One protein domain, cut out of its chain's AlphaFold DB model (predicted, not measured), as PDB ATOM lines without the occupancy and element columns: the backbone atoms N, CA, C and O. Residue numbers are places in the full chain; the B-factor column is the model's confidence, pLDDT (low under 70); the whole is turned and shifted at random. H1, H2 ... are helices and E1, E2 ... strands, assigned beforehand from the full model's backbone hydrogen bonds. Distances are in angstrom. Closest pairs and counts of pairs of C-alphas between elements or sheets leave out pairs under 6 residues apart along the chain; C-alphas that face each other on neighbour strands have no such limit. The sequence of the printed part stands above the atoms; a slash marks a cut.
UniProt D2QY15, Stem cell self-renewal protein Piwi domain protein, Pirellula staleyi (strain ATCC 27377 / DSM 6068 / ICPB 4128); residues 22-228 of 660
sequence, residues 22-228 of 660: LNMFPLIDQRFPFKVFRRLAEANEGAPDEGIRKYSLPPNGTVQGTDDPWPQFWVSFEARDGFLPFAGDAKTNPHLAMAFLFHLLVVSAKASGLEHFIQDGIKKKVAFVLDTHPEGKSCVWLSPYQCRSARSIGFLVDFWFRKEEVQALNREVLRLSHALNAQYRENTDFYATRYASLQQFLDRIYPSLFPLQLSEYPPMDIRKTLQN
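What this domain is: This is residues 22 to 228 of the 660 residues of the protein "Stem cell self-renewal protein Piwi domain protein" of Pirellula staleyi (strain ATCC 27377 / DSM 6068 / ICPB 4128) (UniProt D2QY15). Two lobes lie along one long axis, joined by the helix H1: the larger is a twisted five-stranded sheet with H1, H2 and H3 over one face, the smaller a twisted four-stranded sheet that packs on residues 95 to 101 of H1. The printed part has 207 residues, with four named helices and nine named strands that follow each other along the chain as E1 E2 E3 E4 E5 H1 E6 E7 E8 E9 H2 H3 H4; the class is mixed, helices and strands, with 108 residues in named elements. The sheets, E1 E9 E8 E7 E6 and E3 E4 E2 E5, are antiparallel. The whole is only just compact, close to loose, with a radius of gyration of the C-alphas of 19.7 A, and spans 62 by 36 by 32 A.

How they stand to each other: E1, residues 24 to 26, is an edge strand antiparallel to E9, residues 152 to 163, with N 25 and O 155 2.9 A apart. E2, residues 33 to 40, bends by 55 degrees at residue 37 and is antiparallel to E5, residues 84 to 89 (N 36 and O 86, 2.9 A), and to E4, residues 72 to 76 (N 39 and O 74, 2.9 A). E3, residues 53 to 56, forms a hairpin with E4, N 55 and O 73 being 2.9 A apart. H1, residues 94 to 111, is on this sheet in two layers, a helix over one face, at a height of 10.3 A; its closest C-alphas to E5 are Ala 97 and Asp 89, 7.0 A. H1 is also on the larger sheet, height 7.7 A, over E8, residues 136 to 147, and E7, residues 124 to 133, along the strands at 11 degrees to E7 on the local plane; the closest C-alphas of H1 and E8 are Met 98 and Pro 144, 5.4 A. E6, residues 116 to 120, opens the meander E6 E7 E8 E9, each strand the antiparallel neighbour of the one before, with N 117 and O 127 2.8 A, N 128 and O 140 2.8 A, and N 143 and O 156 2.9 A apart. H2, residues 171 to 176, and H3, residues 190 to 204, are also on it; H3 runs across the strands, its closest C-alphas to E9 being Arg 194 and Phe 159, 6.0 A. H4, residues 206 to 209, is on neither sheet and meets H3 only through their link. Each O i to N i+4 pair is within hydrogen-bond range in H1, H2 and H3; H4 is too short for one.

Where its parts are: E1 begins at C-alpha 24 (165.173, 138.112, 139.987). H1 is 25.8 A long, E8 31.7 A, E9 32.7 A and H3 21.3 A. H4 ends at C-alpha 209 (171.506, 148.866, 150.594).

The domain as a whole: The C-alphas of Thr 66 and Gln 183 are farthest apart, 62.5 A. The printed part has no cut. The links E2 to E3, E3 to E4 and H2 to H3 are long. Residues 60 to 69 are under pLDDT 70.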
ATOM      1  N   LEU A  22     166.185 134.205 135.192       97.81
ATOM      2  CA  LEU A  22     165.138 135.212 135.349       97.81
ATOM      3  C   LEU A  22     165.716 136.456 136.031       97.81
ATOM      4  O   LEU A  22     166.560 136.332 136.913       97.81
ATOM      5  N   ASN A  23     165.241 137.648 135.671       97.94
ATOM      6  CA  ASN A  23     165.629 138.926 136.273       97.94
ATOM      7  C   ASN A  23     165.145 139.097 137.723       97.94
ATOM      8  O   ASN A  23     164.411 140.020 138.060       97.94
ATOM      9  N   MET A  24     165.546 138.182 138.590       97.94
ATOM     10  CA  MET A  24     165.173 138.112 139.987       97.94
ATOM     11  C   MET A  24     166.413 137.786 140.808       97.94
ATOM     12  O   MET A  24     167.051 136.763 140.566       97.94
ATOM     13  N   PHE A  25     166.711 138.608 141.811       98.56
ATOM     14  CA  PHE A  25     167.651 138.248 142.867       98.56
ATOM     15  C   PHE A  25     166.881 137.555 144.001       98.56
ATOM     16  O   PHE A  25     166.036 138.196 144.635       98.56
ATOM     17  N   PRO A  26     167.096 136.249 144.245       98.19
ATOM     18  CA  PRO A  26     166.415 135.539 145.321       98.19
ATOM     19  C   PRO A  26     167.001 135.930 146.680       98.19
ATOM     20  O   PRO A  26     168.205 136.166 146.788       98.19
ATOM     21  N   LEU A  27     166.179 135.951 147.729       97.56
ATOM     22  CA  LEU A  27     166.673 136.080 149.101       97.56
ATOM     23  C   LEU A  27     167.598 134.903 149.447       97.56
ATOM     24  O   LEU A  27     167.395 133.773 148.987       97.56
ATOM     25  N   ILE A  28     168.604 135.153 150.283       96.75
ATOM     26  CA  ILE A  28     169.422 134.076 150.852       96.75
ATOM     27  C   ILE A  28     168.547 133.211 151.762       96.75
ATOM     28  O   ILE A  28     168.492 131.994 151.567       96.75
ATOM     29  N   ASP A  29     167.814 133.848 152.681       92.94
ATOM     30  CA  ASP A  29     166.825 133.186 153.525       92.94
ATOM     31  C   ASP A  29     165.417 133.292 152.927       92.94
ATOM     32  O   ASP A  29     164.881 134.367 152.669       92.94
ATOM     33  N   GLN A  30     164.809 132.132 152.705       93.94
ATOM     34  CA  GLN A  30     163.471 131.988 152.139       93.94
ATOM     35  C   GLN A  30     162.379 131.959 153.219       93.94
ATOM     36  O   GLN A  30     161.188 131.923 152.897       93.94
ATOM     37  N   ARG A  31     162.764 131.932 154.500       90.19
ATOM     38  CA  ARG A  31     161.867 131.929 155.653       90.19
ATOM     39  C   ARG A  31     162.202 133.111 156.542       90.19
ATOM     40  O   ARG A  31     163.141 133.069 157.317       90.19
ATOM     41  N   PHE A  32     161.370 134.135 156.483       90.69
ATOM     42  CA  PHE A  32     161.519 135.293 157.346       90.69
ATOM     43  C   PHE A  32     160.238 135.512 158.155       90.69
ATOM     44  O   PHE A  32     159.141 135.449 157.580       90.69
ATOM     45  N   PRO A  33     160.354 135.730 159.477       90.81
ATOM     46  CA  PRO A  33     159.239 136.184 160.284       90.81
ATOM     47  C   PRO A  33     158.991 137.669 160.023       90.81
ATOM     48  O   PRO A  33     159.901 138.424 159.677       90.81
ATOM     49  N   PHE A  34     157.757 138.097 160.230       90.69
ATOM     50  CA  PHE A  34     157.400 139.505 160.276       90.69
ATOM     51  C   PHE A  34     156.298 139.737 161.303       90.69
ATOM     52  O   PHE A  34     155.531 138.836 161.652       90.69
ATOM     53  N   LYS A  35     156.200 140.975 161.776       91.50
ATOM     54  CA  LYS A  35     155.123 141.425 162.653       91.50
ATOM     55  C   LYS A  35     154.314 142.474 161.910       91.50
ATOM     56  O   LYS A  35     154.869 143.345 161.250       91.50
ATOM     57  N   VAL A  36     153.002 142.366 162.015       92.56
ATOM     58  CA  VAL A  36     152.061 143.376 161.532       92.56
ATOM     59  C   VAL A  36     151.023 143.641 162.608       92.56
ATOM     60  O   VAL A  36     150.868 142.855 163.539       92.56
ATOM     61  N   PHE A  37     150.294 144.733 162.478       93.25
ATOM     62  CA  PHE A  37     149.164 145.058 163.333       93.25
ATOM     63  C   PHE A  37     147.897 144.856 162.519       93.25
ATOM     64  O   PHE A  37     147.844 145.257 161.355       93.25
ATOM     65  N   ARG A  38     146.885 144.202 163.088       92.81
ATOM     66  CA  ARG A  38     145.656 143.871 162.367       92.81
ATOM     67  C   ARG A  38     144.393 144.144 163.177       92.81
ATOM     68  O   ARG A  38     144.383 143.958 164.391       92.81
ATOM     69  N   ARG A  39     143.314 144.504 162.488       92.62
ATOM     70  CA  ARG A  39     141.951 144.634 163.029       92.62
ATOM     71  C   ARG A  39     140.991 143.855 162.141       92.62
ATOM     72  O   ARG A  39     141.173 143.838 160.925       92.62
ATOM     73  N   LEU A  40     140.012 143.171 162.732       90.81
ATOM     74  CA  LEU A  40     138.990 142.467 161.957       90.81
ATOM     75  C   LEU A  40     138.258 143.475 161.060       90.81
ATOM     76  O   LEU A  40     137.895 144.551 161.531       90.81
ATOM     77  N   ALA A  41     138.107 143.155 159.777       89.81
ATOM     78  CA  ALA A  41     137.403 144.021 158.844       89.81
ATOM     79  C   ALA A  41     135.908 143.704 158.852       89.81
ATOM     80  O   ALA A  41     135.524 142.536 158.737       89.81
ATOM     81  N   GLU A  42     135.077 144.736 158.932       87.19
ATOM     82  CA  GLU A  42     133.625 144.578 158.882       87.19
ATOM     83  C   GLU A  42     133.125 144.407 157.438       87.19
ATOM     84  O   GLU A  42     133.826 144.678 156.449       87.19
ATOM     85  N   ALA A  43     131.899 143.901 157.298       79.31
ATOM     86  CA  ALA A  43     131.254 143.784 155.997       79.31
ATOM     87  C   ALA A  43     131.007 145.184 155.413       79.31
ATOM     88  O   ALA A  43     130.468 146.052 156.090       79.31
ATOM     89  N   ASN A  44     131.390 145.395 154.148       77.38
ATOM     90  CA  ASN A  44     131.262 146.668 153.420       77.38
ATOM     91  C   ASN A  44     132.049 147.860 153.998       77.38
ATOM     92  O   ASN A  44     131.833 148.997 153.586       77.38
ATOM     93  N   GLU A  45     132.997 147.613 154.902       83.25
ATOM     94  CA  GLU A  45     133.891 148.650 155.408       83.25
ATOM     95  C   GLU A  45     134.898 149.089 154.327       83.25
ATOM     96  O   GLU A  45     135.517 148.253 153.657       83.25
ATOM     97  N   GLY A  46     135.071 150.404 154.161       78.56
ATOM     98  CA  GLY A  46     136.135 150.984 153.339       78.56
ATOM     99  C   GLY A  46     137.512 150.854 153.998       78.56
ATOM    100  O   GLY A  46     137.621 150.529 155.178       78.56
ATOM    101  N   ALA A  47     138.584 151.107 153.240       80.81
ATOM    102  CA  ALA A  47     139.923 151.153 153.826       80.81
ATOM    103  C   ALA A  47     139.964 152.226 154.936       80.81
ATOM    104  O   ALA A  47     139.601 153.367 154.648       80.81
ATOM    105  N   PRO A  48     140.388 151.894 156.173       79.44
ATOM    106  CA  PRO A  48     140.279 152.825 157.295       79.44
ATOM    107  C   PRO A  48     141.173 154.057 157.152       79.44
ATOM    108  O   PRO A  48     140.833 155.113 157.668       79.44
ATOM    109  N   ASP A  49     142.327 153.902 156.495       80.50
ATOM    110  CA  ASP A  49     143.320 154.959 156.324       80.50
ATOM    111  C   ASP A  49     144.361 154.580 155.251       80.50
ATOM    112  O   ASP A  49     144.440 153.425 154.805       80.50
ATOM    113  N   GLU A  50     145.202 155.537 154.866       76.12
ATOM    114  CA  GLU A  50     146.309 155.339 153.939       76.12
ATOM    115  C   GLU A  50     147.359 154.364 154.506       76.12
ATOM    116  O   GLU A  50     147.691 154.347 155.696       76.12
ATOM    117  N   GLY A  51     147.868 153.485 153.639       76.75
ATOM    118  CA  GLY A  51     148.832 152.443 154.008       76.75
ATOM    119  C   GLY A  51     148.220 151.186 154.639       76.75
ATOM    120  O   GLY A  51     148.908 150.165 154.715       76.75
ATOM    121  N   ILE A  52     146.933 151.199 155.007       87.19
ATOM    122  CA  ILE A  52     146.222 150.020 155.516       87.19
ATOM    123  C   ILE A  52     145.680 149.190 154.352       87.19
ATOM    124  O   ILE A  52     145.083 149.705 153.405       87.19
ATOM    125  N   ARG A  53     145.869 147.868 154.412       88.56
ATOM    126  CA  ARG A  53     145.404 146.946 153.363       88.56
ATOM    127  C   ARG A  53     144.680 145.741 153.940       88.56
ATOM    128  O   ARG A  53     144.963 145.307 155.052       88.56
ATOM    129  N   LYS A  54     143.744 145.196 153.162       90.56
ATOM    130  CA  LYS A  54     142.928 144.043 153.553       90.56
ATOM    131  C   LYS A  54     143.627 142.733 153.195       90.56
ATOM    132  O   LYS A  54     144.039 142.555 152.049       90.56
ATOM    133  N   TYR A  55     143.712 141.801 154.142       91.25
ATOM    134  CA  TYR A  55     144.253 140.459 153.919       91.25
ATOM    135  C   TYR A  55     143.419 139.397 154.634       91.25
ATOM    136  O   TYR A  55     142.967 139.604 155.756       91.25
ATOM    137  N   SER A  56     143.271 138.230 154.008       89.56
ATOM    138  CA  SER A  56     142.767 137.027 154.677       89.56
ATOM    139  C   SER A  56     143.889 136.393 155.498       89.56
ATOM    140  O   SER A  56     144.940 136.059 154.937       89.56
ATOM    141  N   LEU A  57     143.679 136.251 156.810       88.19
ATOM    142  CA  LEU A  57     144.679 135.773 157.774       88.19
ATOM    143  C   LEU A  57     144.057 134.791 158.782       88.19
ATOM    144  O   LEU A  57     142.881 134.936 159.118       88.19
ATOM    145  N   PRO A  58     144.829 133.840 159.334       83.69
ATOM    146  CA  PRO A  58     144.317 132.902 160.329       83.69
ATOM    147  C   PRO A  58     143.936 133.623 161.635       83.69
ATOM    148  O   PRO A  58     144.714 134.456 162.117       83.69
ATOM    149  N   PRO A  59     142.789 133.308 162.263       73.25
ATOM    150  CA  PRO A  59     142.304 134.024 163.444       73.25
ATOM    151  C   PRO A  59     143.239 133.890 164.656       73.25
ATOM    152  O   PRO A  59     143.520 134.898 165.295       73.25
ATOM    153  N   ASN A  60     143.842 132.718 164.890       69.56
ATOM    154  CA  ASN A  60     144.684 132.453 166.072       69.56
ATOM    155  C   ASN A  60     146.191 132.336 165.765       69.56
ATOM    156  O   ASN A  60     146.938 131.759 166.548       69.56
ATOM    157  N   GLY A  61     146.657 132.832 164.613       58.09
ATOM    158  CA  GLY A  61     148.084 132.763 164.240       58.09
ATOM    159  C   GLY A  61     148.590 131.376 163.831       58.09
ATOM    160  O   GLY A  61     149.724 131.250 163.382       58.09
ATOM    161  N   THR A  62     147.755 130.340 163.909       57.00
ATOM    162  CA  THR A  62     148.074 128.988 163.442       57.00
ATOM    163  C   THR A  62     147.483 128.731 162.055       57.00
ATOM    164  O   THR A  62     146.313 128.985 161.792       57.00
ATOM    165  N   VAL A  63     148.302 128.190 161.146       57.66
ATOM    166  CA  VAL A  63     147.921 127.835 159.759       57.66
ATOM    167  C   VAL A  63     147.181 126.475 159.701       57.66
ATOM    168  O   VAL A  63     147.020 125.883 158.637       57.66
ATOM    169  N   GLN A  64     146.736 125.925 160.837       47.97
ATOM    170  CA  GLN A  64     146.171 124.573 160.886       47.97
ATOM    171  C   GLN A  64     144.707 124.522 160.426       47.97
ATOM    172  O   GLN A  64     143.801 124.916 161.148       47.97
ATOM    173  N   GLY A  65     144.505 123.944 159.238       49.28
ATOM    174  CA  GLY A  65     143.498 122.902 158.998       49.28
ATOM    175  C   GLY A  65     142.012 123.250 159.082       49.28
ATOM    176  O   GLY A  65     141.221 122.321 159.180       49.28
ATOM    177  N   THR A  66     141.603 124.516 159.043       47.59
ATOM    178  CA  THR A  66     140.173 124.852 158.944       47.59
ATOM    179  C   THR A  66     139.732 124.878 157.481       47.59
ATOM    180  O   THR A  66     140.359 125.551 156.660       47.59
ATOM    181  N   ASP A  67     138.649 124.169 157.156       52.25
ATOM    182  CA  ASP A  67     138.027 124.200 155.824       52.25
ATOM    183  C   ASP A  67     137.344 125.544 155.511       52.25
ATOM    184  O   ASP A  67     137.094 125.849 154.341       52.25
ATOM    185  N   ASP A  68     137.126 126.379 156.532       56.97
ATOM    186  CA  ASP A  68     136.523 127.699 156.397       56.97
ATOM    187  C   ASP A  68     137.479 128.746 155.794       56.97
ATOM    188  O   ASP A  68     138.673 128.788 156.129       56.97
ATOM    189  N   PRO A  69     136.970 129.647 154.931       69.75
ATOM    190  CA  PRO A  69     137.740 130.774 154.433       69.75
ATOM    191  C   PRO A  69     138.170 131.676 155.592       69.75
ATOM    192  O   PRO A  69     137.373 132.072 156.439       69.75
ATOM    193  N   TRP A  70     139.456 132.025 155.614       81.38
ATOM    194  CA  TRP A  70     139.999 132.884 156.659       81.38
ATOM    195  C   TRP A  70     139.307 134.254 156.695       81.38
ATOM    196  O   TRP A  70     139.111 134.861 155.629       81.38
ATOM    197  N   PRO A  71     139.016 134.786 157.899       86.31
ATOM    198  CA  PRO A  71     138.445 136.113 158.040       86.31
ATOM    199  C   PRO A  71     139.379 137.177 157.461       86.31
ATOM    200  O   PRO A  71     140.604 137.014 157.392       86.31
ATOM    201  N   GLN A  72     138.781 138.279 157.017       90.81
ATOM    202  CA  GLN A  72     139.521 139.403 156.463       90.81
ATOM    203  C   GLN A  72     139.888 140.392 157.565       90.81
ATOM    204  O   GLN A  72     139.051 140.775 158.378       90.81
ATOM    205  N   PHE A  73     141.138 140.836 157.558       92.12
ATOM    206  CA  PHE A  73     141.652 141.836 158.480       92.12
ATOM    207  C   PHE A  73     142.200 143.031 157.712       92.12
ATOM    208  O   PHE A  73     142.851 142.871 156.676       92.12
ATOM    209  N   TRP A  74     141.994 144.220 158.260       93.88
ATOM    210  CA  TRP A  74     142.801 145.389 157.949       93.88
ATOM    211  C   TRP A  74     144.171 145.227 158.586       93.88
ATOM    212  O   TRP A  74     144.256 144.850 159.751       93.88
ATOM    213  N   VAL A  75     145.235 145.499 157.836       93.62
ATOM    214  CA  VAL A  75     146.621 145.289 158.265       93.62
ATOM    215  C   VAL A  75     147.443 146.557 158.066       93.62
ATOM    216  O   VAL A  75     147.378 147.177 157.004       93.62
ATOM    217  N   SER A  76     148.238 146.889 159.081       92.25
ATOM    218  CA  SER A  76     149.228 147.964 159.120       92.25
ATOM    219  C   SER A  76     150.605 147.389 159.470       92.25
ATOM    220  O   SER A  76     150.706 146.450 160.262       92.25
ATOM    221  N   PHE A  77     151.671 147.953 158.899       90.12
ATOM    222  CA  PHE A  77     153.050 147.640 159.305       90.12
ATOM    223  C   PHE A  77     153.488 148.417 160.555       90.12
ATOM    224  O   PHE A  77     154.450 148.034 161.207       90.12
ATOM    225  N   GLU A  78     152.739 149.456 160.922       88.81
ATOM    226  CA  GLU A  78     152.982 150.298 162.096       88.81
ATOM    227  C   GLU A  78     151.867 150.115 163.133       88.81
ATOM    228  O   GLU A  78     150.730 149.775 162.779       88.81
ATOM    229  N   ALA A  79     152.191 150.332 164.411       90.25
ATOM    230  CA  ALA A  79     151.220 150.264 165.499       90.25
ATOM    231  C   ALA A  79     150.145 151.345 165.321       90.25
ATOM    232  O   ALA A  79     150.458 152.492 165.008       90.25
ATOM    233  N   ARG A  80     148.877 150.971 165.509       90.12
ATOM    234  CA  ARG A  80     147.721 151.864 165.371       90.12
ATOM    235  C   ARG A  80     146.664 151.514 166.406       90.12
ATOM    236  O   ARG A  80     146.519 150.344 166.768       90.12
ATOM    237  N   ASP A  81     145.898 152.511 166.832       89.31
ATOM    238  CA  ASP A  81     144.815 152.314 167.793       89.31
ATOM    239  C   ASP A  81     143.767 151.333 167.254       89.31
ATOM    240  O   ASP A  81     143.352 151.392 166.096       89.31
ATOM    241  N   GLY A  82     143.371 150.375 168.093       88.88
ATOM    242  CA  GLY A  82     142.427 149.316 167.724       88.88
ATOM    243  C   GLY A  82     143.003 148.194 166.849       88.88
ATOM    244  O   GLY A  82     142.271 147.262 166.512       88.88
ATOM    245  N   PHE A  83     144.293 148.232 166.492       93.62
ATOM    246  CA  PHE A  83     144.969 147.140 165.791       93.62
ATOM    247  C   PHE A  83     145.811 146.316 166.769       93.62
ATOM    248  O   PHE A  83     146.632 146.843 167.517       93.62
ATOM    249  N   LEU A  84     145.648 144.994 166.732       92.50
ATOM    250  CA  LEU A  84     146.381 144.064 167.587       92.50
ATOM    251  C   LEU A  84     147.606 143.496 166.860       92.50
ATOM    252  O   LEU A  84     147.530 143.230 165.655       92.50
ATOM    253  N   PRO A  85     148.731 143.272 167.559       92.25
ATOM    254  CA  PRO A  85     149.914 142.678 166.955       92.25
ATOM    255  C   PRO A  85     149.636 141.245 166.485       92.25
ATOM    256  O   PRO A  85     148.952 140.462 167.141       92.25
ATOM    257  N   PHE A  86     150.216 140.894 165.346       91.44
ATOM    258  CA  PHE A  86     150.129 139.588 164.720       91.44
ATOM    259  C   PHE A  86     151.502 139.191 164.184       91.44
ATOM    260  O   PHE A  86     152.106 139.916 163.389       91.44
ATOM    261  N   ALA A  87     151.987 138.032 164.620       90.06
ATOM    262  CA  ALA A  87     153.200 137.428 164.094       90.06
ATOM    263  C   ALA A  87     152.845 136.550 162.889       90.06
ATOM    264  O   ALA A  87     151.984 135.674 162.983       90.06
ATOM    265  N   GLY A  88     153.511 136.796 161.768       88.56
ATOM    266  CA  GLY A  88     153.402 136.004 160.553       88.56
ATOM    267  C   GLY A  88     154.776 135.638 160.006       88.56
ATOM    268  O   GLY A  88     155.818 136.027 160.531       88.56
ATOM    269  N   ASP A  89     154.769 134.876 158.926       89.88
ATOM    270  CA  ASP A  89     155.958 134.470 158.192       89.88
ATOM    271  C   ASP A  89     155.714 134.486 156.676       89.88
ATOM    272  O   ASP A  89     154.593 134.683 156.189       89.88
ATOM    273  N   ALA A  90     156.772 134.218 155.911       88.25
ATOM    274  CA  ALA A  90     156.736 134.145 154.450       88.25
ATOM    275  C   ALA A  90     155.665 133.193 153.861       88.25
ATOM    276  O   ALA A  90     155.329 133.309 152.680       88.25
ATOM    277  N   LYS A  91     155.125 132.246 154.643       87.00
ATOM    278  CA  LYS A  91     154.092 131.286 154.213       87.00
ATOM    279  C   LYS A  91     152.683 131.666 154.653       87.00
ATOM    280  O   LYS A  91     151.731 131.143 154.080       87.00
ATOM    281  N   THR A  92     152.547 132.561 155.625       87.31
ATOM    282  CA  THR A  92     151.267 132.945 156.228       87.31
ATOM    283  C   THR A  92     150.296 133.486 155.184       87.31
ATOM    284  O   THR A  92     149.178 133.002 155.065       87.31
ATOM    285  N   ASN A  93     150.726 134.464 154.386       89.88
ATOM    286  CA  ASN A  93     149.987 134.944 153.225       89.88
ATOM    287  C   ASN A  93     150.996 135.496 152.200       89.88
ATOM    288  O   ASN A  93     151.695 136.462 152.517       89.88
ATOM    289  N   PRO A  94     151.088 134.935 150.977       89.44
ATOM    290  CA  PRO A  94     152.077 135.369 149.990       89.44
ATOM    291  C   PRO A  94     151.998 136.859 149.638       89.44
ATOM    292  O   PRO A  94     153.028 137.508 149.478       89.44
ATOM    293  N   HIS A  95     150.790 137.425 149.549       91.31
ATOM    294  CA  HIS A  95     150.607 138.844 149.239       91.31
ATOM    295  C   HIS A  95     151.047 139.741 150.396       91.31
ATOM    296  O   HIS A  95     151.634 140.797 150.153       91.31
ATOM    297  N   LEU A  96     150.799 139.321 151.641       93.19
ATOM    298  CA  LEU A  96     151.279 140.037 152.822       93.19
ATOM    299  C   LEU A  96     152.807 139.974 152.923       93.19
ATOM    300  O   LEU A  96     153.436 141.000 153.155       93.19
ATOM    301  N   ALA A  97     153.410 138.812 152.659       93.19
ATOM    302  CA  ALA A  97     154.863 138.655 152.641       93.19
ATOM    303  C   ALA A  97     155.531 139.564 151.591       93.19
ATOM    304  O   ALA A  97     156.525 140.219 151.890       93.19
ATOM    305  N   MET A  98     154.968 139.670 150.377       94.69
ATOM    306  CA  MET A  98     155.483 140.606 149.363       94.69
ATOM    307  C   MET A  98     155.315 142.069 149.790       94.69
ATOM    308  O   MET A  98     156.201 142.886 149.546       94.69
ATOM    309  N   ALA A  99     154.193 142.414 150.430       93.69
ATOM    310  CA  ALA A  99     153.968 143.761 150.946       93.69
ATOM    311  C   ALA A  99     154.950 144.115 152.075       93.69
ATOM    312  O   ALA A  99     155.463 145.231 152.092       93.69
ATOM    313  N   PHE A 100     155.264 143.158 152.951       93.38
ATOM    314  CA  PHE A 100     156.275 143.313 153.993       93.38
ATOM    315  C   PHE A 100     157.668 143.543 153.399       93.38
ATOM    316  O   PHE A 100     158.335 144.505 153.766       93.38
ATOM    317  N   LEU A 101     158.091 142.727 152.425       94.81
ATOM    318  CA  LEU A 101     159.378 142.928 151.749       94.81
ATOM    319  C   LEU A 101     159.460 144.286 151.045       94.81
ATOM    320  O   LEU A 101     160.522 144.902 151.024       94.81
ATOM    321  N   PHE A 102     158.349 144.769 150.485       95.62
ATOM    322  CA  PHE A 102     158.301 146.109 149.904       95.62
ATOM    323  C   PHE A 102     158.494 147.186 150.973       95.62
ATOM    324  O   PHE A 102     159.285 148.102 150.774       95.62
ATOM    325  N   HIS A 103     157.793 147.064 152.102       93.38
ATOM    326  CA  HIS A 103     157.934 147.980 153.231       93.38
ATOM    327  C   HIS A 103     159.381 148.007 153.747       93.38
ATOM    328  O   HIS A 103     159.972 149.080 153.842       93.38
ATOM    329  N   LEU A 104     159.988 146.838 153.971       94.12
ATOM    330  CA  LEU A 104     161.383 146.714 154.404       94.12
ATOM    331  C   LEU A 104     162.363 147.342 153.396       94.12
ATOM    332  O   LEU A 104     163.287 148.053 153.796       94.12
ATOM    333  N   LEU A 105     162.149 147.128 152.094       96.31
ATOM    334  CA  LEU A 105     162.948 147.748 151.035       96.31
ATOM    335  C   LEU A 105     162.825 149.277 151.050       96.31
ATOM    336  O   LEU A 105     163.831 149.966 150.908       96.31
ATOM    337  N   VAL A 106     161.617 149.815 151.242       95.50
ATOM    338  CA  VAL A 106     161.375 151.263 151.334       95.50
ATOM    339  C   VAL A 106     162.079 151.868 152.547       95.50
ATOM    340  O   VAL A 106     162.735 152.900 152.409       95.50
ATOM    341  N   VAL A 107     161.968 151.243 153.723       93.62
ATOM    342  CA  VAL A 107     162.637 151.731 154.938       93.62
ATOM    343  C   VAL A 107     164.157 151.701 154.766       93.62
ATOM    344  O   VAL A 107     164.819 152.704 155.021       93.62
ATOM    345  N   SER A 108     164.699 150.595 154.250       95.31
ATOM    346  CA  SER A 108     166.142 150.454 154.012       95.31
ATOM    347  C   SER A 108     166.649 151.461 152.974       95.31
ATOM    348  O   SER A 108     167.694 152.074 153.168       95.31
ATOM    349  N   ALA A 109     165.888 151.708 151.902       95.94
ATOM    350  CA  ALA A 109     166.237 152.711 150.896       95.94
ATOM    351  C   ALA A 109     166.325 154.119 151.503       95.94
ATOM    352  O   ALA A 109     167.311 154.820 151.276       95.94
ATOM    353  N   LYS A 110     165.352 154.506 152.338       94.94
ATOM    354  CA  LYS A 110     165.366 155.796 153.049       94.94
ATOM    355  C   LYS A 110     166.549 155.924 154.011       94.94
ATOM    356  O   LYS A 110     167.127 157.001 154.104       94.94
ATOM    357  N   ALA A 111     166.924 154.839 154.689       94.19
ATOM    358  CA  ALA A 111     168.049 154.823 155.623       94.19
ATOM    359  C   ALA A 111     169.429 154.803 154.933       94.19
ATOM    360  O   ALA A 111     170.406 155.261 155.515       94.19
ATOM    361  N   SER A 112     169.514 154.300 153.697       94.06
ATOM    362  CA  SER A 112     170.787 154.105 152.983       94.06
ATOM    363  C   SER A 112     171.484 155.391 152.514       94.06
ATOM    364  O   SER A 112     172.654 155.352 152.146       94.06
ATOM    365  N   GLY A 113     170.767 156.520 152.448       93.50
ATOM    366  CA  GLY A 113     171.269 157.762 151.840       93.50
ATOM    367  C   GLY A 113     171.423 157.716 150.311       93.50
ATOM    368  O   GLY A 113     171.826 158.709 149.709       93.50
ATOM    369  N   LEU A 114     171.085 156.593 149.666       96.44
ATOM    370  CA  LEU A 114     171.102 156.452 148.213       96.44
ATOM    371  C   LEU A 114     169.983 157.276 147.575       96.44
ATOM    372  O   LEU A 114     168.852 157.305 148.067       96.44
ATOM    373  N   GLU A 115     170.259 157.881 146.423       97.69
ATOM    374  CA  GLU A 115     169.215 158.524 145.632       97.69
ATOM    375  C   GLU A 115     168.260 157.467 145.051       97.69
ATOM    376  O   GLU A 115     168.674 156.544 144.339       97.69
ATOM    377  N   HIS A 116     166.968 157.591 145.366       97.69
ATOM    378  CA  HIS A 116     165.966 156.593 145.005       97.69
ATOM    379  C   HIS A 116     164.577 157.189 144.745       97.69
ATOM    380  O   HIS A 116     164.241 158.291 145.179       97.69
ATOM    381  N   PHE A 117     163.738 156.411 144.060       96.50
ATOM    382  CA  PHE A 117     162.345 156.732 143.765       96.50
ATOM    383  C   PHE A 117     161.433 155.584 144.171       96.50
ATOM    384  O   PHE A 117     161.673 154.431 143.811       96.50
ATOM    385  N   ILE A 118     160.359 155.907 144.885       96.19
ATOM    386  CA  ILE A 118     159.377 154.929 145.349       96.19
ATOM    387  C   ILE A 118     158.138 155.036 144.467       96.19
ATOM    388  O   ILE A 118     157.521 156.092 144.363       96.19
ATOM    389  N   GLN A 119     157.763 153.923 143.850       93.62
ATOM    390  CA  GLN A 119     156.487 153.758 143.176       93.62
ATOM    391  C   GLN A 119     155.621 152.826 144.026       93.62
ATOM    392  O   GLN A 119     155.835 151.613 144.024       93.62
ATOM    393  N   ASP A 120     154.646 153.384 144.746       86.94
ATOM    394  CA  ASP A 120     153.670 152.629 145.544       86.94
ATOM    395  C   ASP A 120     152.265 152.716 144.931       86.94
ATOM    396  O   ASP A 120     151.349 153.327 145.471       86.94
ATOM    397  N   GLY A 121     152.109 152.128 143.744       83.88
ATOM    398  CA  GLY A 121     150.821 152.034 143.055       83.88
ATOM    399  C   GLY A 121     150.447 150.586 142.752       83.88
ATOM    400  O   GLY A 121     150.699 149.671 143.538       83.88
ATOM    401  N   ILE A 122     149.887 150.362 141.559       76.62
ATOM    402  CA  ILE A 122     149.618 149.012 141.028       76.62
ATOM    403  C   ILE A 122     150.915 148.193 140.952       76.62
ATOM    404  O   ILE A 122     150.931 147.006 141.274       76.62
ATOM    405  N   LYS A 123     152.012 148.839 140.539       84.00
ATOM    406  CA  LYS A 123     153.366 148.285 140.608       84.00
ATOM    407  C   LYS A 123     154.062 148.857 141.840       84.00
ATOM    408  O   LYS A 123     154.087 150.073 142.007       84.00
ATOM    409  N   LYS A 124     154.623 147.973 142.664       92.69
ATOM    410  CA  LYS A 124     155.391 148.310 143.868       92.69
ATOM    411  C   LYS A 124     156.880 148.193 143.579       92.69
ATOM    412  O   LYS A 124     157.406 147.085 143.544       92.69
ATOM    413  N   LYS A 125     157.545 149.320 143.327       97.06
ATOM    414  CA  LYS A 125     158.961 149.366 142.935       97.06
ATOM    415  C   LYS A 125     159.727 150.406 143.736       97.06
ATOM    416  O   LYS A 125     159.197 151.477 144.017       97.06
ATOM    417  N   VAL A 126     160.986 150.110 144.035       98.31
ATOM    418  CA  VAL A 126     161.962 151.114 144.477       98.31
ATOM    419  C   VAL A 126     163.082 151.152 143.448       98.31
ATOM    420  O   VAL A 126     163.709 150.127 143.189       98.31
ATOM    421  N   ALA A 127     163.277 152.302 142.807       98.12
ATOM    422  CA  ALA A 127     164.293 152.525 141.786       98.12
ATOM    423  C   ALA A 127     165.477 153.288 142.374       98.12
ATOM    424  O   ALA A 127     165.275 154.348 142.951       98.12
ATOM    425  N   PHE A 128     166.689 152.770 142.203       98.50
ATOM    426  CA  PHE A 128     167.933 153.379 142.669       98.50
ATOM    427  C   PHE A 128     168.679 153.991 141.488       98.50
ATOM    428  O   PHE A 128     168.788 153.355 140.434       98.50
ATOM    429  N   VAL A 129     169.164 155.221 141.653       98.31
ATOM    430  CA  VAL A 129     169.861 155.960 140.594       98.31
ATOM    431  C   VAL A 129     171.278 155.419 140.438       98.31
ATOM    432  O   VAL A 129     172.045 155.371 141.395       98.31
ATOM    433  N   LEU A 130     171.618 155.002 139.218       97.38
ATOM    434  CA  LEU A 130     172.985 154.680 138.819       97.38
ATOM    435  C   LEU A 130     173.687 155.942 138.323       97.38
ATOM    436  O   LEU A 130     174.724 156.309 138.857       97.38
ATOM    437  N   ASP A 131     173.110 156.622 137.333       96.81
ATOM    438  CA  ASP A 131     173.725 157.785 136.694       96.81
ATOM    439  C   ASP A 131     172.680 158.870 136.415       96.81
ATOM    440  O   ASP A 131     171.524 158.579 136.086       96.81
ATOM    441  N   THR A 132     173.106 160.128 136.516       96.94
ATOM    442  CA  THR A 132     172.273 161.311 136.275       96.94
ATOM    443  C   THR A 132     172.719 162.007 134.995       96.94
ATOM    444  O   THR A 132     173.903 162.288 134.809       96.94
ATOM    445  N   HIS A 133     171.759 162.300 134.120       95.75
ATOM    446  CA  HIS A 133     171.950 162.973 132.839       95.75
ATOM    447  C   HIS A 133     171.017 164.190 132.740       95.75
ATOM    448  O   HIS A 133     169.985 164.215 133.417       95.75
ATOM    449  N   PRO A 134     171.313 165.175 131.871       94.00
ATOM    450  CA  PRO A 134     170.395 166.285 131.604       94.00
ATOM    451  C   PRO A 134     168.993 165.833 131.162       94.00
ATOM    452  O   PRO A 134     167.999 166.488 131.458       94.00
ATOM    453  N   GLU A 135     168.899 164.707 130.452       94.88
ATOM    454  CA  GLU A 135     167.649 164.162 129.921       94.88
ATOM    455  C   GLU A 135     166.857 163.314 130.929       94.88
ATOM    456  O   GLU A 135     165.695 162.977 130.672       94.88
ATOM    457  N   GLY A 136     167.476 162.914 132.042       95.94
ATOM    458  CA  GLY A 136     166.886 162.000 133.016       95.94
ATOM    459  C   GLY A 136     167.900 161.129 133.745       95.94
ATOM    460  O   GLY A 136     169.110 161.335 133.684       95.94
ATOM    461  N   LYS A 137     167.394 160.117 134.447       97.31
ATOM    462  CA  LYS A 137     168.185 159.278 135.355       97.31
ATOM    463  C   LYS A 137     168.152 157.816 134.946       97.31
ATOM    464  O   LYS A 137     167.087 157.217 134.772       97.31
ATOM    465  N   SER A 138     169.335 157.229 134.839       97.69
ATOM    466  CA  SER A 138     169.544 155.799 134.637       97.69
ATOM    467  C   SER A 138     169.358 155.092 135.973       97.69
ATOM    468  O   SER A 138     170.097 155.363 136.914       97.69
ATOM    469  N   CYS A 139     168.363 154.213 136.083       98.06
ATOM    470  CA  CYS A 139     167.985 153.583 137.347       98.06
ATOM    471  C   CYS A 139     167.925 152.056 137.234       98.06
ATOM    472  O   CYS A 139     167.615 151.503 136.175       98.06
ATOM    473  N   VAL A 140     168.121 151.369 138.358       98.44
ATOM    474  CA  VAL A 140     167.760 149.953 138.523       98.44
ATOM    475  C   VAL A 140     166.695 149.846 139.599       98.44
ATOM    476  O   VAL A 140     166.861 150.368 140.699       98.44
ATOM    477  N   TRP A 141     165.577 149.199 139.277       98.19
ATOM    478  CA  TRP A 141     164.470 149.031 140.213       98.19
ATOM    479  C   TRP A 141     164.408 147.629 140.790       98.19
ATOM    480  O   TRP A 141     164.731 146.663 140.109       98.19
ATOM    481  N   LEU A 142     163.937 147.539 142.033       98.62
ATOM    482  CA  LEU A 142     163.617 146.309 142.746       98.62
ATOM    483  C   LEU A 142     162.115 146.247 143.049       98.62
ATOM    484  O   LEU A 142     161.508 147.246 143.440       98.62
ATOM    485  N   SER A 143     161.516 145.070 142.880       98.19
ATOM    486  CA  SER A 143     160.116 144.776 143.217       98.19
ATOM    487  C   SER A 143     160.024 143.409 143.881       98.19
ATOM    488  O   SER A 143     160.442 142.437 143.251       98.19
ATOM    489  N   PRO A 144     159.441 143.271 145.084       97.62
ATOM    490  CA  PRO A 144     159.225 141.961 145.683       97.62
ATOM    491  C   PRO A 144     158.450 141.036 144.753       97.62
ATOM    492  O   PRO A 144     157.480 141.446 144.108       97.62
ATOM    493  N   TYR A 145     158.889 139.787 144.682       96.62
ATOM    494  CA  TYR A 145     158.280 138.776 143.838       96.62
ATOM    495  C   TYR A 145     158.503 137.372 144.397       96.62
ATOM    496  O   TYR A 145     159.550 137.058 144.967       96.62
ATOM    497  N   GLN A 146     157.513 136.509 144.176       95.25
ATOM    498  CA  GLN A 146     157.585 135.090 144.488       95.25
ATOM    499  C   GLN A 146     157.508 134.282 143.192       95.25
ATOM    500  O   GLN A 146     156.454 134.190 142.562       95.25
ATOM    501  N   CYS A 147     158.615 133.638 142.830       94.56
ATOM    502  CA  CYS A 147     158.660 132.678 141.738       94.56
ATOM    503  C   CYS A 147     158.184 131.311 142.245       94.56
ATOM    504  O   CYS A 147     158.896 130.616 142.977       94.56
ATOM    505  N   ARG A 148     156.953 130.924 141.887       93.31
ATOM    506  CA  ARG A 148     156.322 129.698 142.402       93.31
ATOM    507  C   ARG A 148     156.956 128.431 141.837       93.31
ATOM    508  O   ARG A 148     157.105 127.469 142.589       93.31
ATOM    509  N   SER A 149     157.347 128.428 140.562       92.44
ATOM    510  CA  SER A 149     158.037 127.294 139.929       92.44
ATOM    511  C   SER A 149     159.385 127.008 140.596       92.44
ATOM    512  O   SER A 149     159.647 125.868 140.970       92.44
ATOM    513  N   ALA A 150     160.175 128.048 140.870       92.94
ATOM    514  CA  ALA A 150     161.459 127.935 141.568       92.94
ATOM    515  C   ALA A 150     161.342 127.857 143.106       92.94
ATOM    516  O   ALA A 150     162.359 127.740 143.787       92.94
ATOM    517  N   ARG A 151     160.123 127.948 143.668       93.44
ATOM    518  CA  ARG A 151     159.847 128.011 145.121       93.44
ATOM    519  C   ARG A 151     160.707 129.053 145.849       93.44
ATOM    520  O   ARG A 151     161.201 128.798 146.944       93.44
ATOM    521  N   SER A 152     160.872 130.212 145.222       95.56
ATOM    522  CA  SER A 152     161.818 131.245 145.636       95.56
ATOM    523  C   SER A 152     161.123 132.598 145.790       95.56
ATOM    524  O   SER A 152     160.241 132.953 145.007       95.56
ATOM    525  N   ILE A 153     161.517 133.347 146.810       97.19
ATOM    526  CA  ILE A 153     161.113 134.712 147.138       97.19
ATOM    527  C   ILE A 153     162.344 135.606 147.003       97.19
ATOM    528  O   ILE A 153     163.459 135.211 147.347       97.19
ATOM    529  N   GLY A 154     162.142 136.811 146.484       97.75
ATOM    530  CA  GLY A 154     163.210 137.759 146.206       97.75
ATOM    531  C   GLY A 154     162.679 139.040 145.598       97.75
ATOM    532  O   GLY A 154     161.513 139.395 145.777       97.75
ATOM    533  N   PHE A 155     163.539 139.705 144.840       98.50
ATOM    534  CA  PHE A 155     163.200 140.932 144.139       98.50
ATOM    535  C   PHE A 155     163.387 140.733 142.640       98.50
ATOM    536  O   PHE A 155     164.484 140.398 142.192       98.50
ATOM    537  N   LEU A 156     162.328 140.962 141.859       98.38
ATOM    538  CA  LEU A 156     162.495 141.276 140.444       98.38
ATOM    539  C   LEU A 156     163.349 142.530 140.330       98.38
ATOM    540  O   LEU A 156     163.165 143.476 141.098       98.38
ATOM    541  N   VAL A 157     164.253 142.523 139.360       98.50
ATOM    542  CA  VAL A 157     165.216 143.589 139.136       98.50
ATOM    543  C   VAL A 157     165.315 143.909 137.653       98.50
ATOM    544  O   VAL A 157     165.339 143.005 136.816       98.50
ATOM    545  N   ASP A 158     165.358 145.185 137.289       97.69
ATOM    546  CA  ASP A 158     165.597 145.567 135.899       97.69
ATOM    547  C   ASP A 158     166.035 147.028 135.758       97.69
ATOM    548  O   ASP A 158     165.819 147.856 136.645       97.69
ATOM    549  N   PHE A 159     166.597 147.352 134.596       97.06
ATOM    550  CA  PHE A 159     166.954 148.717 134.225       97.06
ATOM    551  C   PHE A 159     165.724 149.545 133.830       97.06
ATOM    552  O   PHE A 159     164.816 149.073 133.134       97.06
ATOM    553  N   TRP A 160     165.718 150.822 134.183       93.50
ATOM    554  CA  TRP A 160     164.755 151.801 133.698       93.50
ATOM    555  C   TRP A 160     165.423 153.169 133.579       93.50
ATOM    556  O   TRP A 160     166.049 153.642 134.521       93.50
ATOM    557  N   PHE A 161     165.250 153.823 132.432       95.81
ATOM    558  CA  PHE A 161     165.591 155.231 132.283       95.81
ATOM    559  C   PHE A 161     164.374 156.103 132.594       95.81
ATOM    560  O   PHE A 161     163.365 156.063 131.879       95.81
ATOM    561  N   ARG A 162     164.469 156.893 133.662       94.44
ATOM    562  CA  ARG A 162     163.451 157.865 134.052       94.44
ATOM    563  C   ARG A 162     163.756 159.198 133.370       94.44
ATOM    564  O   ARG A 162     164.602 159.947 133.841       94.44
ATOM    565  N   LYS A 163     163.067 159.467 132.260       93.62
ATOM    566  CA  LYS A 163     163.135 160.743 131.529       93.62
ATOM    567  C   LYS A 163     162.631 161.890 132.415       93.62
ATOM    568  O   LYS A 163     161.608 161.717 133.077       93.62
ATOM    569  N   GLU A 164     163.283 163.049 132.359       90.50
ATOM    570  CA  GLU A 164     162.748 164.278 132.956       90.50
ATOM    571  C   GLU A 164     161.409 164.664 132.307       90.50
ATOM    572  O   GLU A 164     161.186 164.450 131.107       90.50
ATOM    573  N   GLU A 165     160.483 165.220 133.087       86.56
ATOM    574  CA  GLU A 165     159.121 165.513 132.613       86.56
ATOM    575  C   GLU A 165     159.125 166.519 131.460       86.56
ATOM    576  O   GLU A 165     158.497 166.271 130.430       86.56
ATOM    577  N   VAL A 166     159.931 167.575 131.592       86.25
ATOM    578  CA  VAL A 166     160.068 168.657 130.605       86.25
ATOM    579  C   VAL A 166     160.730 168.225 129.298       86.25
ATOM    580  O   VAL A 166     160.630 168.939 128.303       86.25
ATOM    581  N   GLN A 167     161.415 167.076 129.266       81.81
ATOM    582  CA  GLN A 167     162.127 166.663 128.062       81.81
ATOM    583  C   GLN A 167     161.234 165.965 127.043       81.81
ATOM    584  O   GLN A 167     160.543 164.998 127.357       81.81
ATOM    585  N   ALA A 168     161.302 166.379 125.781       85.25
ATOM    586  CA  ALA A 168     160.655 165.645 124.699       85.25
ATOM    587  C   ALA A 168     161.390 164.320 124.426       85.25
ATOM    588  O   ALA A 168     162.589 164.179 124.682       85.25
ATOM    589  N   LEU A 169     160.682 163.329 123.875       84.50
ATOM    590  CA  LEU A 169     161.336 162.117 123.389       84.50
ATOM    591  C   LEU A 169     162.283 162.490 122.240       84.50
ATOM    592  O   LEU A 169     161.843 162.925 121.181       84.50
ATOM    593  N   ASN A 170     163.584 162.295 122.443       88.25
ATOM    594  CA  ASN A 170     164.613 162.587 121.453       88.25
ATOM    595  C   ASN A 170     165.571 161.390 121.292       88.25
ATOM    596  O   ASN A 170     165.473 160.385 122.002       88.25
ATOM    597  N   ARG A 171     166.498 161.469 120.328       91.19
ATOM    598  CA  ARG A 171     167.440 160.370 120.050       91.19
ATOM    599  C   ARG A 171     168.343 160.042 121.237       91.19
ATOM    600  O   ARG A 171     168.725 158.883 121.378       91.19
ATOM    601  N   GLU A 172     168.646 161.023 122.078       94.00
ATOM    602  CA  GLU A 172     169.482 160.833 123.258       94.00
ATOM    603  C   GLU A 172     168.730 160.105 124.374       94.00
ATOM    604  O   GLU A 172     169.214 159.097 124.882       94.00
ATOM    605  N   VAL A 173     167.476 160.476 124.639       92.88
ATOM    606  CA  VAL A 173     166.568 159.708 125.511       92.88
ATOM    607  C   VAL A 173     166.448 158.257 125.029       92.88
ATOM    608  O   VAL A 173     166.463 157.322 125.833       92.88
ATOM    609  N   LEU A 174     166.351 158.027 123.716       93.31
ATOM    610  CA  LEU A 174     166.298 156.674 123.152       93.31
ATOM    611  C   LEU A 174     167.612 155.896 123.349       93.31
ATOM    612  O   LEU A 174     167.576 154.685 123.566       93.31
ATOM    613  N   ARG A 175     168.767 156.565 123.310       95.25
ATOM    614  CA  ARG A 175     170.076 155.958 123.598       95.25
ATOM    615  C   ARG A 175     170.213 155.608 125.084       95.25
ATOM    616  O   ARG A 175     170.533 154.467 125.420       95.25
ATOM    617  N   LEU A 176     169.907 156.555 125.969       94.38
ATOM    618  CA  LEU A 176     169.980 156.393 127.425       94.38
ATOM    619  C   LEU A 176     168.977 155.352 127.950       94.38
ATOM    620  O   LEU A 176     169.287 154.594 128.860       94.38
ATOM    621  N   SER A 177     167.811 155.219 127.315       93.75
ATOM    622  CA  SER A 177     166.835 154.156 127.612       93.75
ATOM    623  C   SER A 177     167.171 152.783 127.009       93.75
ATOM    624  O   SER A 177     166.376 151.845 127.132       93.75
ATOM    625  N   HIS A 178     168.335 152.647 126.363       93.56
ATOM    626  CA  HIS A 178     168.802 151.444 125.663       93.56
ATOM    627  C   HIS A 178     167.908 150.995 124.500       93.56
ATOM    628  O   HIS A 178     167.994 149.844 124.059       93.56
ATOM    629  N   ALA A 179     167.054 151.882 123.981       91.31
ATOM    630  CA  ALA A 179     166.319 151.630 122.747       91.31
ATOM    631  C   ALA A 179     167.242 151.716 121.520       91.31
ATOM    632  O   ALA A 179     167.094 150.921 120.588       91.31
ATOM    633  N   LEU A 180     168.209 152.637 121.556       93.19
ATOM    634  CA  LEU A 180     169.289 152.770 120.583       93.19
ATOM    635  C   LEU A 180     170.648 152.439 121.213       93.19
ATOM    636  O   LEU A 180     170.835 152.583 122.419       93.19
ATOM    637  N   ASN A 181     171.596 151.998 120.388       91.44
ATOM    638  CA  ASN A 181     172.987 151.786 120.784       91.44
ATOM    639  C   ASN A 181     173.801 153.096 120.752       91.44
ATOM    640  O   ASN A 181     173.289 154.161 120.405       91.44
ATOM    641  N   ALA A 182     175.095 153.013 121.077       90.31
ATOM    642  CA  ALA A 182     176.003 154.164 121.100       90.31
ATOM    643  C   ALA A 182     176.125 154.898 119.747       90.31
ATOM    644  O   ALA A 182     176.427 156.085 119.719       90.31
ATOM    645  N   GLN A 183     175.849 154.221 118.626       92.00
ATOM    646  CA  GLN A 183     175.837 154.795 117.275       92.00
ATOM    647  C   GLN A 183     174.436 155.261 116.839       92.00
ATOM    648  O   GLN A 183     174.204 155.507 115.653       92.00
ATOM    649  N   TYR A 184     173.485 155.369 117.774       89.94
ATOM    650  CA  TYR A 184     172.093 155.756 117.538       89.94
ATOM    651  C   TYR A 184     171.365 154.885 116.502       89.94
ATOM    652  O   TYR A 184     170.488 155.375 115.779       89.94
ATOM    653  N   ARG A 185     171.739 153.605 116.421       90.62
ATOM    654  CA  ARG A 185     171.041 152.556 115.664       90.62
ATOM    655  C   ARG A 185     170.243 151.682 116.624       90.62
ATOM    656  O   ARG A 185     170.407 151.795 117.834       90.62
ATOM    657  N   GLU A 186     169.377 150.823 116.093       89.31
ATOM    658  CA  GLU A 186     168.654 149.843 116.908       89.31
ATOM    659  C   GLU A 186     169.623 149.061 117.813       89.31
ATOM    660  O   GLU A 186     170.673 148.600 117.360       89.31
ATOM    661  N   ASN A 187     169.286 148.942 119.101       92.31
ATOM    662  CA  ASN A 187     170.137 148.247 120.058       92.31
ATOM    663  C   ASN A 187     170.020 146.720 119.914       92.31
ATOM    664  O   ASN A 187     169.159 146.091 120.532       92.31
ATOM    665  N   THR A 188     170.904 146.127 119.114       92.31
ATOM    666  CA  THR A 188     171.040 144.670 118.971       92.31
ATOM    667  C   THR A 188     171.525 144.002 120.259       92.31
ATOM    668  O   THR A 188     171.144 142.872 120.540       92.31
ATOM    669  N   ASP A 189     172.264 144.714 121.111       92.69
ATOM    670  CA  ASP A 189     172.799 144.196 122.377       92.69
ATOM    671  C   ASP A 189     171.838 144.389 123.560       92.69
ATOM    672  O   ASP A 189     172.242 144.294 124.718       92.69
ATOM    673  N   PHE A 190     170.549 144.630 123.293       93.25
ATOM    674  CA  PHE A 190     169.531 144.990 124.288       93.25
ATOM    675  C   PHE A 190     169.559 144.138 125.570       93.25
ATOM    676  O   PHE A 190     169.496 144.689 126.668       93.25
ATOM    677  N   TYR A 191     169.679 142.812 125.456       95.19
ATOM    678  CA  TYR A 191     169.760 141.918 126.618       95.19
ATOM    679  C   TYR A 191     171.083 142.087 127.378       95.19
ATOM    680  O   TYR A 191     171.074 142.237 128.599       95.19
ATOM    681  N   ALA A 192     172.215 142.109 126.673       94.75
ATOM    682  CA  ALA A 192     173.530 142.275 127.285       94.75
ATOM    683  C   ALA A 192     173.675 143.637 127.984       94.75
ATOM    684  O   ALA A 192     174.145 143.684 129.120       94.75
ATOM    685  N   THR A 193     173.206 144.729 127.364       94.12
ATOM    686  CA  THR A 193     173.246 146.072 127.965       94.12
ATOM    687  C   THR A 193     172.456 146.119 129.273       94.12
ATOM    688  O   THR A 193     172.967 146.604 130.277       94.12
ATOM    689  N   ARG A 194     171.238 145.560 129.302       95.38
ATOM    690  CA  ARG A 194     170.416 145.530 130.524       95.38
ATOM    691  C   ARG A 194     171.020 144.659 131.613       95.38
ATOM    692  O   ARG A 194     171.006 145.049 132.776       95.38
ATOM    693  N   TYR A 195     171.570 143.503 131.242       96.69
ATOM    694  CA  TYR A 195     172.271 142.640 132.188       96.69
ATOM    695  C   TYR A 195     173.469 143.362 132.821       96.69
ATOM    696  O   TYR A 195     173.675 143.257 134.027       96.69
ATOM    697  N   ALA A 196     174.223 144.138 132.037       96.19
ATOM    698  CA  ALA A 196     175.332 144.942 132.543       96.19
ATOM    699  C   ALA A 196     174.870 145.998 133.564       96.19
ATOM    700  O   ALA A 196     175.534 146.178 134.582       96.19
ATOM    701  N   SER A 197     173.702 146.625 133.372       97.38
ATOM    702  CA  SER A 197     173.123 147.539 134.370       97.38
ATOM    703  C   SER A 197     172.834 146.836 135.704       97.38
ATOM    704  O   SER A 197     172.998 147.433 136.765       97.38
ATOM    705  N   LEU A 198     172.446 145.554 135.676       97.88
ATOM    706  CA  LEU A 198     172.258 144.761 136.897       97.88
ATOM    707  C   LEU A 198     173.580 144.489 137.620       97.88
ATOM    708  O   LEU A 198     173.606 144.483 138.846       97.88
ATOM    709  N   GLN A 199     174.672 144.291 136.877       97.75
ATOM    710  CA  GLN A 199     176.004 144.157 137.476       97.75
ATOM    711  C   GLN A 199     176.448 145.475 138.119       97.75
ATOM    712  O   GLN A 199     176.853 145.481 139.273       97.75
ATOM    713  N   GLN A 200     176.233 146.611 137.445       98.06
ATOM    714  CA  GLN A 200     176.513 147.928 138.028       98.06
ATOM    715  C   GLN A 200     175.724 148.185 139.318       98.06
ATOM    716  O   GLN A 200     176.255 148.784 140.250       98.06
ATOM    717  N   PHE A 201     174.474 147.718 139.401       98.44
ATOM    718  CA  PHE A 201     173.704 147.762 140.643       98.44
ATOM    719  C   PHE A 201     174.372 146.949 141.766       98.44
ATOM    720  O   PHE A 201     174.481 147.444 142.887       98.44
ATOM    721  N   LEU A 202     174.843 145.731 141.476       98.56
ATOM    722  CA  LEU A 202     175.543 144.891 142.455       98.56
ATOM    723  C   LEU A 202     176.876 145.499 142.916       98.56
ATOM    724  O   LEU A 202     177.252 145.327 144.073       98.56
ATOM    725  N   ASP A 203     177.563 146.225 142.039       97.94
ATOM    726  CA  ASP A 203     178.850 146.841 142.364       97.94
ATOM    727  C   ASP A 203     178.682 148.150 143.152       97.94
ATOM    728  O   ASP A 203     179.433 148.416 144.087       97.94
ATOM    729  N   ARG A 204     177.695 148.979 142.780       97.50
ATOM    730  CA  ARG A 204     177.579 150.372 143.252       97.50
ATOM    731  C   ARG A 204     176.511 150.585 144.320       97.50
ATOM    732  O   ARG A 204     176.697 151.420 145.196       97.50
ATOM    733  N   ILE A 205     175.387 149.874 144.233       97.94
ATOM    734  CA  ILE A 205     174.198 150.129 145.065       97.94
ATOM    735  C   ILE A 205     174.057 149.079 146.162       97.94
ATOM    736  O   ILE A 205     173.841 149.419 147.324       97.94
ATOM    737  N   TYR A 206     174.216 147.801 145.807       98.19
ATOM    738  CA  TYR A 206     174.082 146.683 146.740       98.19
ATOM    739  C   TYR A 206     174.877 146.867 148.049       98.19
ATOM    740  O   TYR A 206     174.261 146.673 149.094       98.19
ATOM    741  N   PRO A 207     176.161 147.303 148.055       97.44
ATOM    742  CA  PRO A 207     176.941 147.407 149.294       97.44
ATOM    743  C   PRO A 207     176.391 148.404 150.325       97.44
ATOM    744  O   PRO A 207     176.699 148.277 151.503       97.44
ATOM    745  N   SER A 208     175.619 149.404 149.885       96.56
ATOM    746  CA  SER A 208     175.021 150.423 150.767       96.56
ATOM    747  C   SER A 208     173.562 150.128 151.128       96.56
ATOM    748  O   SER A 208     173.009 150.766 152.018       96.56
ATOM    749  N   LEU A 209     172.922 149.193 150.421       97.38
ATOM    750  CA  LEU A 209     171.506 148.866 150.594       97.38
ATOM    751  C   LEU A 209     171.290 147.544 151.337       97.38
ATOM    752  O   LEU A 209     170.347 147.440 152.116       97.38
ATOM    753  N   PHE A 210     172.111 146.529 151.052       97.06
ATOM    754  CA  PHE A 210     171.965 145.184 151.600       97.06
ATOM    755  C   PHE A 210     173.030 144.879 152.670       97.06
ATOM    756  O   PHE A 210     174.167 145.333 152.540       97.06
ATOM    757  N   PRO A 211     172.696 144.066 153.692       96.44
ATOM    758  CA  PRO A 211     171.389 143.447 153.913       96.44
ATOM    759  C   PRO A 211     170.314 144.472 154.302       96.44
ATOM    760  O   PRO A 211     170.600 145.460 154.973       96.44
ATOM    761  N   LEU A 212     169.066 144.225 153.896       95.12
ATOM    762  CA  LEU A 212     167.940 145.043 154.339       95.12
ATOM    763  C   LEU A 212     167.745 144.828 155.837       95.12
ATOM    764  O   LEU A 212     167.680 143.680 156.293       95.12
ATOM    765  N   GLN A 213     167.631 145.916 156.594       84.75
ATOM    766  CA  GLN A 213     167.621 145.845 158.047       84.75
ATOM    767  C   GLN A 213     166.552 146.745 158.666       84.75
ATOM    768  O   GLN A 213     166.378 147.907 158.309       84.75
ATOM    769  N   LEU A 214     165.854 146.168 159.638       80.94
ATOM    770  CA  LEU A 214     164.939 146.813 160.569       80.94
ATOM    771  C   LEU A 214     165.291 146.241 161.944       80.94
ATOM    772  O   LEU A 214     165.467 145.031 162.056       80.94
ATOM    773  N   SER A 215     165.401 147.081 162.974       74.75
ATOM    774  CA  SER A 215     165.951 146.705 164.290       74.75
ATOM    775  C   SER A 215     165.280 145.488 164.947       74.75
ATOM    776  O   SER A 215     165.893 144.828 165.779       74.75
ATOM    777  N   GLU A 216     164.035 145.179 164.571       79.94
ATOM    778  CA  GLU A 216     163.237 144.070 165.110       79.94
ATOM    779  C   GLU A 216     163.368 142.745 164.331       79.94
ATOM    780  O   GLU A 216     162.809 141.734 164.762       79.94
ATOM    781  N   TYR A 217     164.076 142.714 163.193       82.06
ATOM    782  CA  TYR A 217     164.143 141.541 162.312       82.06
ATOM    783  C   TYR A 217     165.578 141.136 161.959       82.06
ATOM    784  O   TYR A 217     166.469 141.985 161.891       82.06
ATOM    785  N   PRO A 218     165.813 139.842 161.667       85.06
ATOM    786  CA  PRO A 218     167.075 139.403 161.091       85.06
ATOM    787  C   PRO A 218     167.381 140.141 159.775       85.06
ATOM    788  O   PRO A 218     166.458 140.389 158.992       85.06
ATOM    789  N   PRO A 219     168.660 140.463 159.504       90.50
ATOM    790  CA  PRO A 219     169.063 141.095 158.252       90.50
ATOM    791  C   PRO A 219     168.689 140.209 157.056       90.50
ATOM    792  O   PRO A 219     168.979 139.011 157.045       90.50
ATOM    793  N   MET A 220     168.055 140.798 156.040       94.38
ATOM    794  CA  MET A 220     167.628 140.085 154.833       94.38
ATOM    795  C   MET A 220     168.519 140.445 153.655       94.38
ATOM    796  O   MET A 220     168.479 141.562 153.142       94.38
ATOM    797  N   ASP A 221     169.299 139.474 153.200       97.06
ATOM    798  CA  ASP A 221     170.201 139.632 152.062       97.06
ATOM    799  C   ASP A 221     169.707 138.851 150.833       97.06
ATOM    800  O   ASP A 221     168.868 137.946 150.927       97.06
ATOM    801  N   ILE A 222     170.247 139.193 149.666       98.06
ATOM    802  CA  ILE A 222     169.969 138.555 148.379       98.06
ATOM    803  C   ILE A 222     171.176 137.770 147.871       98.06
ATOM    804  O   ILE A 222     172.334 138.087 148.140       98.06
ATOM    805  N   ARG A 223     170.922 136.754 147.046       98.12
ATOM    806  CA  ARG A 223     171.975 136.165 146.219       98.12
ATOM    807  C   ARG A 223     172.330 137.143 145.105       98.12
ATOM    808  O   ARG A 223     171.452 137.662 144.423       98.12
ATOM    809  N   LYS A 224     173.631 137.310 144.865       97.19
ATOM    810  CA  LYS A 224     174.182 138.155 143.787       97.19
ATOM    811  C   LYS A 224     174.073 137.521 142.394       97.19
ATOM    812  O   LYS A 224     174.516 138.095 141.407       97.19
ATOM    813  N   THR A 225     173.497 136.325 142.304       96.56
ATOM    814  CA  THR A 225     173.200 135.640 141.047       96.56
ATOM    815  C   THR A 225     171.703 135.657 140.784       96.56
ATOM    816  O   THR A 225     170.886 135.509 141.695       96.56
ATOM    817  N   LEU A 226     171.345 135.841 139.516       97.62
ATOM    818  CA  LEU A 226     169.960 135.790 139.073       97.62
ATOM    819  C   LEU A 226     169.362 134.387 139.263       97.62
ATOM    820  O   LEU A 226     170.052 133.372 139.152       97.62
ATOM    821  N   GLN A 227     168.058 134.332 139.532       97.12
ATOM    822  CA  GLN A 227     167.318 133.093 139.739       97.12
ATOM    823  C   GLN A 227     167.264 132.272 138.446       97.12
ATOM    824  O   GLN A 227     166.561 132.625 137.500       97.12
ATOM    825  N   ASN A 228     167.946 131.127 138.432       95.25
ATOM    826  CA  ASN A 228     167.773 130.139 137.372       95.25
ATOM    827  C   ASN A 228     166.368 129.533 137.435       95.25
ATOM    828  O   ASN A 228     165.863 129.230 138.520       95.25
TER     829      ASN A 228